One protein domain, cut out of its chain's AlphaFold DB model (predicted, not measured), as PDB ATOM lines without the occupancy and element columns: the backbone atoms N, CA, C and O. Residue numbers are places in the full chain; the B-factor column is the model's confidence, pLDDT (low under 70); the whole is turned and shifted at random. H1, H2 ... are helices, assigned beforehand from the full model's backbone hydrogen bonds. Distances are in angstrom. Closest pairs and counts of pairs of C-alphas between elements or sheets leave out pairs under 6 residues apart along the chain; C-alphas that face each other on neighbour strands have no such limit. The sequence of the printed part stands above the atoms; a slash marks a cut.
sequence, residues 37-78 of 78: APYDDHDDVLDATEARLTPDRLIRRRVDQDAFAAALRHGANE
ATOM      1  N   ALA A  37      92.350 144.343  76.183       92.50
ATOM      2  CA  ALA A  37      90.926 144.597  76.044       92.50
ATOM      3  C   ALA A  37      90.372 145.123  77.377       92.50
ATOM      4  O   ALA A  37      90.981 144.874  78.425       92.50
ATOM      5  N   PRO A  38      89.240 145.852  77.362       95.00
ATOM      6  CA  PRO A  38      88.469 146.077  78.575       95.00
ATOM      7  C   PRO A  38      88.168 144.743  79.253       95.00
ATOM      8  O   PRO A  38      87.945 143.739  78.578       95.00
ATOM      9  N   TYR A  39      88.176 144.748  80.580       93.00
ATOM     10  CA  TYR A  39      87.814 143.568  81.347       93.00
ATOM     11  C   TYR A  39      86.341 143.219  81.091       93.00
ATOM     12  O   TYR A  39      85.471 144.072  81.271       93.00
ATOM     13  N   ASP A  40      86.101 141.990  80.642       93.88
ATOM     14  CA  ASP A  40      84.778 141.398  80.457       93.88
ATOM     15  C   ASP A  40      84.460 140.530  81.678       93.88
ATOM     16  O   ASP A  40      85.339 139.830  82.181       93.88
ATOM     17  N   ASP A  41      83.225 140.580  82.167       93.88
ATOM     18  CA  ASP A  41      82.818 139.905  83.408       93.88
ATOM     19  C   ASP A  41      82.410 138.441  83.191       93.88
ATOM     20  O   ASP A  41      81.914 137.787  84.107       93.88
ATOM     21  N   HIS A  42      82.635 137.903  81.989       91.12
ATOM     22  CA  HIS A  42      82.267 136.543  81.612       91.12
ATOM     23  C   HIS A  42      82.733 135.488  82.624       91.12
ATOM     24  O   HIS A  42      81.936 134.644  83.043       91.12
ATOM     25  N   ASP A  43      83.998 135.543  83.042       90.31
ATOM     26  CA  ASP A  43      84.557 134.557  83.970       90.31
ATOM     27  C   ASP A  43      83.977 134.729  85.382       90.31
ATOM     28  O   ASP A  43      83.602 133.741  86.013       90.31
ATOM     29  N   ASP A  44      83.754 135.967  85.831       95.06
ATOM     30  CA  ASP A  44      83.084 136.246  87.109       95.06
ATOM     31  C   ASP A  44      81.633 135.734  87.110       95.06
ATOM     32  O   ASP A  44      81.146 135.168  88.095       95.06
ATOM     33  N   VAL A  45      80.924 135.902  85.990       95.50
ATOM     34  CA  VAL A  45      79.562 135.394  85.796       95.50
ATOM     35  C   VAL A  45      79.549 133.865  85.812       95.50
ATOM     36  O   VAL A  45      78.642 133.270  86.417       95.50
ATOM     37  N   LEU A  46      80.528 133.215  85.174       91.12
ATOM     38  CA  LEU A  46      80.654 131.759  85.187       91.12
ATOM     39  C   LEU A  46      80.933 131.234  86.595       91.12
ATOM     40  O   LEU A  46      80.211 130.338  87.041       91.12
ATOM     41  N   ASP A  47      81.883 131.833  87.306       92.69
ATOM     42  CA  ASP A  47      82.255 131.460  88.671       92.69
ATOM     43  C   ASP A  47      81.081 131.644  89.634       92.69
ATOM     44  O   ASP A  47      80.717 130.730  90.381       92.69
ATOM     45  N   ALA A  48      80.401 132.791  89.573       94.75
ATOM     46  CA  ALA A  48      79.219 133.041  90.390       94.75
ATOM     47  C   ALA A  48      78.091 132.047  90.078       94.75
ATOM     48  O   ALA A  48      77.324 131.668  90.967       94.75
ATOM     49  N   THR A  49      77.959 131.625  88.819       92.56
ATOM     50  CA  THR A  49      76.985 130.604  88.419       92.56
ATOM     51  C   THR A  49      77.358 129.235  88.959       92.56
ATOM     52  O   THR A  49      76.482 128.535  89.466       92.56
ATOM     53  N   GLU A  50      78.633 128.866  88.894       91.69
ATOM     54  CA  GLU A  50      79.136 127.596  89.399       91.69
ATOM     55  C   GLU A  50      78.997 127.491  90.921       91.69
ATOM     56  O   GLU A  50      78.476 126.494  91.421       91.69
ATOM     57  N   ALA A  51      79.319 128.563  91.648       93.31
ATOM     58  CA  ALA A  51      79.191 128.640  93.103       93.31
ATOM     59  C   ALA A  51      77.751 128.434  93.616       93.31
ATOM     60  O   ALA A  51      77.547 128.077  94.777       93.31
ATOM     61  N   ARG A  52      76.736 128.649  92.767       94.31
ATOM     62  CA  ARG A  52      75.317 128.424  93.099       94.31
ATOM     63  C   ARG A  52      74.846 126.991  92.840       94.31
ATOM     64  O   ARG A  52      73.706 126.661  93.177       94.31
ATOM     65  N   LEU A  53      75.658 126.147  92.207       93.50
ATOM     66  CA  LEU A  53      75.273 124.778  91.879       93.50
ATOM     67  C   LEU A  53      75.528 123.833  93.052       93.50
ATOM     68  O   LEU A  53      76.527 123.918  93.760       93.50
ATOM     69  N   THR A  54      74.619 122.875  93.231       95.31
ATOM     70  CA  THR A  54      74.869 121.745  94.126       95.31
ATOM     71  C   THR A  54      75.936 120.822  93.521       95.31
ATOM     72  O   THR A  54      76.057 120.766  92.292       95.31
ATOM     73  N   PRO A  55      76.662 120.038  94.340       93.69
ATOM     74  CA  PRO A  55      77.675 119.099  93.847       93.69
ATOM     75  C   PRO A  55      77.172 118.168  92.733       93.69
ATOM     76  O   PRO A  55      77.838 118.009  91.714       93.69
ATOM     77  N   ASP A  56      75.953 117.635  92.855       95.06
ATOM     78  CA  ASP A  56      75.367 116.762  91.827       95.06
ATOM     79  C   ASP A  56      75.140 117.485  90.494       95.06
ATOM     80  O   ASP A  56      75.336 116.909  89.422       95.06
ATOM     81  N   ARG A  57      74.745 118.765  90.539       94.12
ATOM     82  CA  ARG A  57      74.571 119.574  89.327       94.12
ATOM     83  C   ARG A  57      75.905 119.932  88.688       94.12
ATOM     84  O   ARG A  57      75.973 119.964  87.462       94.12
ATOM     85  N   LEU A  58      76.948 120.158  89.487       90.88
ATOM     86  CA  LEU A  58      78.310 120.352  88.985       90.88
ATOM     87  C   LEU A  58      78.804 119.111  88.244       90.88
ATOM     88  O   LEU A  58      79.240 119.213  87.100       90.88
ATOM     89  N   ILE A  59      78.654 117.933  88.856       93.75
ATOM     90  CA  ILE A  59      79.040 116.657  88.244       93.75
ATOM     91  C   ILE A  59      78.267 116.435  86.942       93.75
ATOM     92  O   ILE A  59      78.877 116.144  85.914       93.75
ATOM     93  N   ARG A  60      76.939 116.624  86.955       93.56
ATOM     94  CA  ARG A  60      76.099 116.483  85.755       93.56
ATOM     95  C   ARG A  60      76.568 117.407  84.632       93.56
ATOM     96  O   ARG A  60      76.821 116.944  83.526       93.56
ATOM     97  N   ARG A  61      76.746 118.696  84.940       91.75
ATOM     98  CA  ARG A  61      77.208 119.701  83.978       91.75
ATOM     99  C   ARG A  61      78.569 119.329  83.400       91.75
ATOM    100  O   ARG A  61      78.775 119.500  82.203       91.75
ATOM    101  N   ARG A  62      79.482 118.800  84.221       90.06
ATOM    102  CA  ARG A  62      80.803 118.378  83.750       90.06
ATOM    103  C   ARG A  62      80.726 117.192  82.791       90.06
ATOM    104  O   ARG A  62      81.362 117.227  81.746       90.06
ATOM    105  N   VAL A  63      79.905 116.193  83.112       93.75
ATOM    106  CA  VAL A  63      79.651 115.048  82.222       93.75
ATOM    107  C   VAL A  63      79.075 115.512  80.883       93.75
ATOM    108  O   VAL A  63      79.549 115.077  79.835       93.75
ATOM    109  N   ASP A  64      78.105 116.428  80.905       92.81
ATOM    110  CA  ASP A  64      77.491 116.959  79.683       92.81
ATOM    111  C   ASP A  64      78.511 117.744  78.829       92.81
ATOM    112  O   ASP A  64      78.542 117.603  77.605       92.81
ATOM    113  N   GLN A  65      79.399 118.524  79.461       90.31
ATOM    114  CA  GLN A  65      80.498 119.231  78.786       90.31
ATOM    115  C   GLN A  65      81.514 118.269  78.155       90.31
ATOM    116  O   GLN A  65      81.921 118.470  77.009       90.31
ATOM    117  N   ASP A  66      81.909 117.217  78.874       88.69
ATOM    118  CA  ASP A  66      82.848 116.212  78.368       88.69
ATOM    119  C   ASP A  66      82.240 115.433  77.186       88.69
ATOM    120  O   ASP A  66      82.923 115.190  76.184       88.69
ATOM    121  N   ALA A  67      80.943 115.106  77.255       90.19
ATOM    122  CA  ALA A  67      80.201 114.471  76.165       90.19
ATOM    123  C   ALA A  67      80.107 115.378  74.927       90.19
ATOM    124  O   ALA A  67      80.351 114.924  73.807       90.19
ATOM    125  N   PHE A  68      79.824 116.670  75.120       87.56
ATOM    126  CA  PHE A  68      79.818 117.656  74.038       87.56
ATOM    127  C   PHE A  68      81.194 117.780  73.366       87.56
ATOM    128  O   PHE A  68      81.301 117.714  72.139       87.56
ATOM    129  N   ALA A  69      82.268 117.886  74.154       83.56
ATOM    130  CA  ALA A  69      83.629 117.950  73.627       83.56
ATOM    131  C   ALA A  69      84.015 116.677  72.853       83.56
ATOM    132  O   ALA A  69      84.737 116.751  71.857       83.56
ATOM    133  N   ALA A  70      83.537 115.506  73.286       85.06
ATOM    134  CA  ALA A  70      83.716 114.260  72.547       85.06
ATOM    135  C   ALA A  70      82.977 114.274  71.202       85.06
ATOM    136  O   ALA A  70      83.576 113.918  70.189       85.06
ATOM    137  N   ALA A  71      81.728 114.743  71.164       86.94
ATOM    138  CA  ALA A  71      80.949 114.837  69.929       86.94
ATOM    139  C   ALA A  71      81.629 115.724  68.869       86.94
ATOM    140  O   ALA A  71      81.721 115.325  67.709       86.94
ATOM    141  N   LEU A  72      82.193 116.872  69.268       84.12
ATOM    142  CA  LEU A  72      82.949 117.749  68.360       84.12
ATOM    143  C   LEU A  72      84.171 117.056  67.735       84.12
ATOM    144  O   LEU A  72      84.469 117.276  66.565       84.12
ATOM    145  N   ARG A  73      84.866 116.191  68.488       77.56
ATOM    146  CA  ARG A  73      86.007 115.417  67.964       77.56
ATOM    147  C   ARG A  73      85.591 114.349  66.956       77.56
ATOM    148  O   ARG A  73      86.383 114.013  66.082       77.56
ATOM    149  N   HIS A  74      84.387 113.797  67.084       73.19
ATOM    150  CA  HIS A  74      83.877 112.806  66.139       73.19
ATOM    151  C   HIS A  74      83.369 113.461  64.851       73.19
ATOM    152  O   HIS A  74      83.713 112.987  63.777       73.19
ATOM    153  N   GLY A  75      82.656 114.589  64.947       66.69
ATOM    154  CA  GLY A  75      82.156 115.314  63.771       66.69
ATOM    155  C   GLY A  75      83.225 116.057  62.956       66.69
ATOM    156  O   GLY A  75      82.961 116.434  61.826       66.69
ATOM    157  N   ALA A  76      84.424 116.277  63.504       57.56
ATOM    158  CA  ALA A  76      85.554 116.866  62.774       57.56
ATOM    159  C   ALA A  76      86.394 115.835  61.983       57.56
ATOM    160  O   ALA A  76      87.323 116.229  61.283       57.56
ATOM    161  N   ASN A  77      86.104 114.535  62.133       51.69
ATOM    162  CA  ASN A  77      86.817 113.422  61.490       51.69
ATOM    163  C   ASN A  77      85.983 112.714  60.395       51.69
ATOM    164  O   ASN A  77      86.393 111.650  59.924       51.69
ATOM    165  N   GLU A  78      84.839 113.285  60.010       42.91
ATOM    166  CA  GLU A  78      84.023 112.910  58.839       42.91
ATOM    167  C   GLU A  78      84.133 113.993  57.758       42.91
ATOM    168  O   GLU A  78      84.163 113.624  56.561       42.91
TER     169      GLU A  78
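This is residues 37 to 78 of the 78 residues of the protein "HTH cro/C1-type domain-containing protein" of Mycolicibacter heraklionensis (UniProt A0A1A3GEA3). The long helix H2 and the shorter helix H1 form an open, flat V, joined at its corner by residues 52 to 54. The unnamed residues 37 to 41 prolong the H1 arm, and the far parts of both arms, residues 37 to 49 and 62 to 78, stand free. The printed part has 42 residues with two named helices, H1 then H2 along the chain, and no named strand; the class is all helix. The whole is extended, with a radius of gyration of the C-alphas of 14.3 A and spans of 37 by 35 by 5 A.

H2, the longest helix, takes in residues 55 to 75 and measures 30.6 A from first to last C-alpha. It begins with C-alpha 55 at (77.675, 119.099, 93.847) and ends with C-alpha 75 at (82.156, 115.314, 63.771). H1 takes in residues 42 to 51, 14.3 A long, and begins with C-alpha 42 at (82.267, 136.543, 81.612).

H2 and H1 are close but not clearly touching, with 1 pair of C-alphas within 8 A. Their closest C-alphas, those of Leu 58 and Glu 50, are 7.3 A apart. Their lines stand at a steep tilt of 48 degrees, and they run opposite ways. Their centres are 17.8 A apart. In H1 and H2 every O i to N i+4 pair is within hydrogen-bond range.

The two C-alphas farthest apart are those of Pro 38 and Glu 78, at 38.9 A. The printed part has no cut and ends at residue 78, the chain's last residue. The link from H1 to H2 is tight. The mean pLDDT of the printed part is 87.5; residues 75 to 78 are under 70.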